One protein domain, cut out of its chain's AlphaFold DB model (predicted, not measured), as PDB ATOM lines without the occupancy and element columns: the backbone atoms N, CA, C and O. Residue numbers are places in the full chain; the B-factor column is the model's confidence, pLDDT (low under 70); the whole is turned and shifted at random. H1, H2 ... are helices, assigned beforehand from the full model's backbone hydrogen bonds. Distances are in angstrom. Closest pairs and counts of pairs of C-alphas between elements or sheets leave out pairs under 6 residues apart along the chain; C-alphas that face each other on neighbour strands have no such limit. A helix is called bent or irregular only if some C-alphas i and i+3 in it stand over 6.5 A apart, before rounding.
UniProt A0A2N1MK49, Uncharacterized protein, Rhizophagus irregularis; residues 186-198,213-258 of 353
ATOM      1  N   LEU A 186     228.721 225.862 275.808       88.75
ATOM      2  CA  LEU A 186     229.927 225.897 274.973       88.75
ATOM      3  C   LEU A 186     230.871 224.719 275.280       88.75
ATOM      4  O   LEU A 186     231.451 224.131 274.367       88.75
ATOM      5  N   SER A 187     231.004 224.348 276.557       89.31
ATOM      6  CA  SER A 187     231.768 223.171 276.984       89.31
ATOM      7  C   SER A 187     231.232 221.876 276.380       89.31
ATOM      8  O   SER A 187     232.017 221.084 275.860       89.31
ATOM      9  N   ASP A 188     229.917 221.677 276.386       90.94
ATOM     10  CA  ASP A 188     229.294 220.473 275.837       90.94
ATOM     11  C   ASP A 188     229.417 220.421 274.310       90.94
ATOM     12  O   ASP A 188     229.750 219.366 273.762       90.94
ATOM     13  N   LYS A 189     229.263 221.562 273.618       93.19
ATOM     14  CA  LYS A 189     229.528 221.675 272.172       93.19
ATOM     15  C   LYS A 189     230.986 221.291 271.855       93.19
ATOM     16  O   LYS A 189     231.238 220.503 270.943       93.19
ATOM     17  N   ILE A 190     231.961 221.747 272.652       93.12
ATOM     18  CA  ILE A 190     233.380 221.367 272.492       93.12
ATOM     19  C   ILE A 190     233.600 219.865 272.731       93.12
ATOM     20  O   ILE A 190     234.363 219.233 271.991       93.12
ATOM     21  N   ILE A 191     232.945 219.273 273.735       93.44
ATOM     22  CA  ILE A 191     233.047 217.836 274.028       93.44
ATOM     23  C   ILE A 191     232.484 217.006 272.870       93.44
ATOM     24  O   ILE A 191     233.163 216.098 272.382       93.44
ATOM     25  N   LYS A 192     231.286 217.347 272.385       94.56
ATOM     26  CA  LYS A 192     230.638 216.698 271.235       94.56
ATOM     27  C   LYS A 192     231.504 216.785 269.980       94.56
ATOM     28  O   LYS A 192     231.830 215.756 269.388       94.56
ATOM     29  N   MET A 193     231.987 217.985 269.647       95.12
ATOM     30  CA  MET A 193     232.917 218.202 268.535       95.12
ATOM     31  C   MET A 193     234.183 217.342 268.676       95.12
ATOM     32  O   MET A 193     234.601 216.691 267.720       95.12
ATOM     33  N   SER A 194     234.796 217.301 269.864       94.19
ATOM     34  CA  SER A 194     235.996 216.494 270.119       94.19
ATOM     35  C   SER A 194     235.745 215.005 269.857       94.19
ATOM     36  O   SER A 194     236.534 214.361 269.166       94.19
ATOM     37  N   ASN A 195     234.614 214.462 270.314       94.25
ATOM     38  CA  ASN A 195     234.257 213.062 270.078       94.25
ATOM     39  C   ASN A 195     234.087 212.739 268.586       94.25
ATOM     40  O   ASN A 195     234.568 211.698 268.128       94.25
ATOM     41  N   ILE A 196     233.462 213.635 267.817       93.94
ATOM     42  CA  ILE A 196     233.308 213.483 266.362       93.94
ATOM     43  C   ILE A 196     234.677 213.472 265.678       93.94
ATOM     44  O   ILE A 196     234.985 212.552 264.920       93.94
ATOM     45  N   LEU A 197     235.538 214.444 265.995       93.81
ATOM     46  CA  LEU A 197     236.878 214.541 265.410       93.81
ATOM     47  C   LEU A 197     237.768 213.350 265.788       93.81
ATOM     48  O   LEU A 197     238.525 212.861 264.951       93.81
ATOM     49  N   TYR A 198     237.653 212.843 267.018       92.31
ATOM     50  CA  TYR A 198     238.338 211.626 267.447       92.31
ATOM     51  C   TYR A 198     237.885 210.403 266.647       92.31
ATOM     52  O   TYR A 198     238.731 209.681 266.118       92.31
ATOM     53  N   THR A 213     233.927 224.294 254.782       90.31
ATOM     54  CA  THR A 213     232.603 223.821 254.381       90.31
ATOM     55  C   THR A 213     232.462 222.352 254.753       90.31
ATOM     56  O   THR A 213     231.510 221.978 255.433       90.31
ATOM     57  N   ALA A 214     233.460 221.539 254.405       92.81
ATOM     58  CA  ALA A 214     233.510 220.132 254.778       92.81
ATOM     59  C   ALA A 214     233.558 219.936 256.303       92.81
ATOM     60  O   ALA A 214     232.856 219.076 256.834       92.81
ATOM     61  N   PHE A 215     234.351 220.745 257.015       93.62
ATOM     62  CA  PHE A 215     234.454 220.676 258.473       93.62
ATOM     63  C   PHE A 215     233.106 220.951 259.146       93.62
ATOM     64  O   PHE A 215     232.679 220.172 259.996       93.62
ATOM     65  N   LYS A 216     232.416 222.020 258.732       94.62
ATOM     66  CA  LYS A 216     231.087 222.383 259.231       94.62
ATOM     67  C   LYS A 216     230.086 221.255 258.988       94.62
ATOM     68  O   LYS A 216     229.484 220.774 259.941       94.62
ATOM     69  N   VAL A 217     229.973 220.788 257.742       94.31
ATOM     70  CA  VAL A 217     229.013 219.741 257.356       94.31
ATOM     71  C   VAL A 217     229.174 218.491 258.219       94.31
ATOM     72  O   VAL A 217     228.184 217.941 258.684       94.31
ATOM     73  N   ILE A 218     230.404 218.058 258.493       94.44
ATOM     74  CA  ILE A 218     230.637 216.848 259.293       94.44
ATOM     75  C   ILE A 218     230.190 217.014 260.744       94.44
ATOM     76  O   ILE A 218     229.701 216.052 261.329       94.44
ATOM     77  N   LEU A 219     230.349 218.201 261.329       94.94
ATOM     78  CA  LEU A 219     229.881 218.448 262.691       94.94
ATOM     79  C   LEU A 219     228.353 218.487 262.759       94.94
ATOM     80  O   LEU A 219     227.773 217.812 263.602       94.94
ATOM     81  N   GLU A 220     227.720 219.231 261.853       94.94
ATOM     82  CA  GLU A 220     226.267 219.442 261.846       94.94
ATOM     83  C   GLU A 220     225.488 218.177 261.472       94.94
ATOM     84  O   GLU A 220     224.423 217.920 262.025       94.94
ATOM     85  N   VAL A 221     226.032 217.350 260.572       94.88
ATOM     86  CA  VAL A 221     225.444 216.046 260.223       94.88
ATOM     87  C   VAL A 221     225.594 215.041 261.366       94.88
ATOM     88  O   VAL A 221     224.743 214.170 261.531       94.88
ATOM     89  N   ALA A 222     226.679 215.121 262.140       94.00
ATOM     90  CA  ALA A 222     226.956 214.150 263.192       94.00
ATOM     91  C   ALA A 222     226.217 214.437 264.507       94.00
ATOM     92  O   ALA A 222     225.926 213.492 265.240       94.00
ATOM     93  N   ASP A 223     225.943 215.704 264.834       93.56
ATOM     94  CA  ASP A 223     225.231 216.085 266.057       93.56
ATOM     95  C   ASP A 223     224.427 217.376 265.844       93.56
ATOM     96  O   ASP A 223     224.984 218.438 265.565       93.56
ATOM     97  N   GLU A 224     223.111 217.290 266.044       92.50
ATOM     98  CA  GLU A 224     222.172 218.413 265.919       92.50
ATOM     99  C   GLU A 224     222.524 219.601 266.827       92.50
ATOM    100  O   GLU A 224     222.287 220.752 266.471       92.50
ATOM    101  N   ASN A 225     223.183 219.352 267.963       91.62
ATOM    102  CA  ASN A 225     223.593 220.399 268.904       91.62
ATOM    103  C   ASN A 225     224.805 221.206 268.415       91.62
ATOM    104  O   ASN A 225     225.212 222.172 269.063       91.62
ATOM    105  N   LEU A 226     225.425 220.780 267.312       94.06
ATOM    106  CA  LEU A 226     226.511 221.498 266.652       94.06
ATOM    107  C   LEU A 226     226.038 222.290 265.432       94.06
ATOM    108  O   LEU A 226     226.852 223.009 264.848       94.06
ATOM    109  N   ILE A 227     224.752 222.212 265.073       93.38
ATOM    110  CA  ILE A 227     224.159 223.065 264.038       93.38
ATOM    111  C   ILE A 227     224.354 224.527 264.438       93.38
ATOM    112  O   ILE A 227     224.010 224.934 265.546       93.38
ATOM    113  N   GLY A 228     224.971 225.312 263.553       91.31
ATOM    114  CA  GLY A 228     225.253 226.725 263.803       91.31
ATOM    115  C   GLY A 228     226.420 226.998 264.761       91.31
ATOM    116  O   GLY A 228     226.872 228.140 264.834       91.31
ATOM    117  N   PHE A 229     227.005 225.987 265.418       93.00
ATOM    118  CA  PHE A 229     228.119 226.185 266.358       93.00
ATOM    119  C   PHE A 229     229.311 226.896 265.707       93.00
ATOM    120  O   PHE A 229     229.905 227.811 266.278       93.00
ATOM    121  N   PHE A 230     229.674 226.501 264.486       92.06
ATOM    122  CA  PHE A 230     230.770 227.163 263.785       92.06
ATOM    123  C   PHE A 230     230.389 228.576 263.323       92.06
ATOM    124  O   PHE A 230     231.234 229.474 263.324       92.06
ATOM    125  N   ASP A 231     229.127 228.791 262.949       92.56
ATOM    126  CA  ASP A 231     228.638 230.109 262.544       92.56
ATOM    127  C   ASP A 231     228.692 231.090 263.721       92.56
ATOM    128  O   ASP A 231     229.155 232.215 263.543       92.56
ATOM    129  N   GLU A 232     228.343 230.650 264.936       92.62
ATOM    130  CA  GLU A 232     228.510 231.420 266.178       92.62
ATOM    131  C   GLU A 232     229.973 231.855 266.372       92.62
ATOM    132  O   GLU A 232     230.265 233.039 266.578       92.62
ATOM    133  N   LEU A 233     230.922 230.919 266.235       93.56
ATOM    134  CA  LEU A 233     232.353 231.224 266.328       93.56
ATOM    135  C   LEU A 233     232.800 232.210 265.239       93.56
ATOM    136  O   LEU A 233     233.621 233.095 265.497       93.56
ATOM    137  N   TYR A 234     232.262 232.076 264.026       93.44
ATOM    138  CA  TYR A 234     232.564 232.961 262.907       93.44
ATOM    139  C   TYR A 234     232.018 234.375 263.115       93.44
ATOM    140  O   TYR A 234     232.766 235.340 262.917       93.44
ATOM    141  N   ILE A 235     230.780 234.511 263.593       93.38
ATOM    142  CA  ILE A 235     230.171 235.789 263.992       93.38
ATOM    143  C   ILE A 235     231.027 236.462 265.070       93.38
ATOM    144  O   ILE A 235     231.329 237.652 264.955       93.38
ATOM    145  N   GLY A 236     231.530 235.692 266.042       92.44
ATOM    146  CA  GLY A 236     232.452 236.167 267.078       92.44
ATOM    147  C   GLY A 236     233.759 236.770 266.539       92.44
ATOM    148  O   GLY A 236     234.434 237.530 267.233       92.44
ATOM    149  N   THR A 237     234.113 236.511 265.275       93.69
ATOM    150  CA  THR A 237     235.253 237.169 264.626       93.69
ATOM    151  C   THR A 237     234.937 238.567 264.094       93.69
ATOM    152  O   THR A 237     235.847 239.201 263.562       93.69
ATOM    153  N   ASN A 238     233.713 239.074 264.241       93.12
ATOM    154  CA  ASN A 238     233.256 240.344 263.678       93.12
ATOM    155  C   ASN A 238     233.568 240.460 262.166       93.12
ATOM    156  O   ASN A 238     234.403 241.275 261.751       93.12
ATOM    157  N   PRO A 239     232.963 239.597 261.327       93.00
ATOM    158  CA  PRO A 239     233.300 239.516 259.908       93.00
ATOM    159  C   PRO A 239     232.912 240.780 259.129       93.00
ATOM    160  O   PRO A 239     233.575 241.110 258.146       93.00
ATOM    161  N   HIS A 240     231.895 241.519 259.580       94.62
ATOM    162  CA  HIS A 240     231.384 242.718 258.904       94.62
ATOM    163  C   HIS A 240     232.384 243.878 258.878       94.62
ATOM    164  O   HIS A 240     232.363 244.690 257.959       94.62
ATOM    165  N   THR A 241     233.293 243.952 259.852       94.75
ATOM    166  CA  THR A 241     234.315 245.009 259.909       94.75
ATOM    167  C   THR A 241     235.620 244.618 259.214       94.75
ATOM    168  O   THR A 241     236.630 245.305 259.362       94.75
ATOM    169  N   LYS A 242     235.662 243.468 258.533       94.44
ATOM    170  CA  LYS A 242     236.896 242.855 258.030       94.44
ATOM    171  C   LYS A 242     236.840 242.650 256.521       94.44
ATOM    172  O   LYS A 242     235.792 242.389 255.946       94.44
ATOM    173  N   SER A 243     238.008 242.735 255.879       95.81
ATOM    174  CA  SER A 243     238.132 242.467 254.442       95.81
ATOM    175  C   SER A 243     237.850 240.998 254.108       95.81
ATOM    176  O   SER A 243     238.084 240.116 254.939       95.81
ATOM    177  N   ASN A 244     237.473 240.717 252.857       95.31
ATOM    178  CA  ASN A 244     237.270 239.348 252.363       95.31
ATOM    179  C   ASN A 244     238.495 238.454 252.619       95.31
ATOM    180  O   ASN A 244     238.364 237.362 253.164       95.31
ATOM    181  N   LYS A 245     239.708 238.951 252.332       95.88
ATOM    182  CA  LYS A 245     240.962 238.220 252.589       95.88
ATOM    183  C   LYS A 245     241.143 237.890 254.074       95.88
ATOM    184  O   LYS A 245     241.580 236.797 254.428       95.88
ATOM    185  N   THR A 246     240.821 238.833 254.956       94.94
ATOM    186  CA  THR A 246     240.898 238.623 256.408       94.94
ATOM    187  C   THR A 246     239.866 237.601 256.874       94.94
ATOM    188  O   THR A 246     240.188 236.761 257.712       94.94
ATOM    189  N   ASN A 247     238.652 237.648 256.330       94.56
ATOM    190  CA  ASN A 247     237.583 236.713 256.659       94.56
ATOM    191  C   ASN A 247     237.925 235.285 256.229       94.56
ATOM    192  O   ASN A 247     237.806 234.378 257.048       94.56
ATOM    193  N   GLU A 248     238.465 235.094 255.025       93.00
ATOM    194  CA  GLU A 248     238.956 233.783 254.575       93.00
ATOM    195  C   GLU A 248     240.084 233.240 255.460       93.00
ATOM    196  O   GLU A 248     240.100 232.066 255.832       93.00
ATOM    197  N   ASN A 249     241.004 234.101 255.895       92.62
ATOM    198  CA  ASN A 249     242.036 233.692 256.845       92.62
ATOM    199  C   ASN A 249     241.461 233.342 258.228       92.62
ATOM    200  O   ASN A 249     241.962 232.425 258.877       92.62
ATOM    201  N   ASN A 250     240.430 234.048 258.697       93.06
ATOM    202  CA  ASN A 250     239.797 233.750 259.984       93.06
ATOM    203  C   ASN A 250     239.065 232.410 259.952       93.06
ATOM    204  O   ASN A 250     239.179 231.661 260.914       93.06
ATOM    205  N   LYS A 251     238.397 232.073 258.845       92.38
ATOM    206  CA  LYS A 251     237.768 230.759 258.649       92.38
ATOM    207  C   LYS A 251     238.768 229.620 258.872       92.38
ATOM    208  O   LYS A 251     238.523 228.737 259.687       92.38
ATOM    209  N   LYS A 252     239.947 229.705 258.244       92.00
ATOM    210  CA  LYS A 252     241.037 228.726 258.428       92.00
ATOM    211  C   LYS A 252     241.511 228.659 259.882       92.00
ATOM    212  O   LYS A 252     241.652 227.575 260.440       92.00
ATOM    213  N   LYS A 253     241.713 229.819 260.518       93.12
ATOM    214  CA  LYS A 253     242.121 229.903 261.930       93.12
ATOM    215  C   LYS A 253     241.087 229.303 262.882       93.12
ATOM    216  O   LYS A 253     241.481 228.709 263.877       93.12
ATOM    217  N   LEU A 254     239.796 229.454 262.596       94.94
ATOM    218  CA  LEU A 254     238.723 228.885 263.408       94.94
ATOM    219  C   LEU A 254     238.707 227.357 263.329       94.94
ATOM    220  O   LEU A 254     238.635 226.715 264.369       94.94
ATOM    221  N   VAL A 255     238.886 226.769 262.141       94.56
ATOM    222  CA  VAL A 255     239.043 225.307 262.013       94.56
ATOM    223  C   VAL A 255     240.245 224.819 262.833       94.56
ATOM    224  O   VAL A 255     240.136 223.867 263.607       94.56
ATOM    225  N   SER A 256     241.384 225.516 262.747       92.31
ATOM    226  CA  SER A 256     242.557 225.223 263.584       92.31
ATOM    227  C   SER A 256     242.269 225.355 265.085       92.31
ATOM    228  O   SER A 256     242.712 224.520 265.872       92.31
ATOM    229  N   LEU A 257     241.507 226.375 265.494       92.94
ATOM    230  CA  LEU A 257     241.085 226.571 266.883       92.94
ATOM    231  C   LEU A 257     240.201 225.416 267.367       92.94
ATOM    232  O   LEU A 257     240.414 224.919 268.469       92.94
ATOM    233  N   CYS A 258     239.261 224.947 266.548       93.88
ATOM    234  CA  CYS A 258     238.412 223.802 266.862       93.88
ATOM    235  C   CYS A 258     239.233 222.525 267.088       93.88
ATOM    236  O   CYS A 258     239.044 221.845 268.098       93.88
TER     237      CYS A 258
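This is residues 186 to 198 and 213 to 258 of the 353 residues of an uncharacterized protein of Rhizophagus irregularis (UniProt A0A2N1MK49). What shape is it? H3 and the longest helix, H4, form a hairpin, with H1 crosswise to H4 and H2 near its open end. What is printed? The printed part has 59 residues with helices H1 to H4 in order, class all helix. It is compact, with radius of gyration of the C-alphas 11.8 A, spanning 33 by 19 by 17 A.

What touches? H4, residues 244 to 258, touches H3, residues 229 to 235, with residues 250 to 254 alone; the closest C-alphas, of Lys 251 and Tyr 234, are 7.1 A apart. H1, residues 186 to 198, only just touches H2, residues 213 to 222, with 3 pairs of C-alphas within 8 A. And backbones? In each helix every O i to N i+4 pair is within hydrogen-bond range.

How long is H4? Its end C-alphas are 21.3 A apart. Where are anchors? C-alpha 186 is at (229.927, 225.897, 274.973), C-alpha 258 at (238.412, 223.802, 266.862).

Any cut? Residues 199 to 212 are not printed; C-alphas 198 and 213 are 18.8 A apart. Low confidence? No printed residue is under 70.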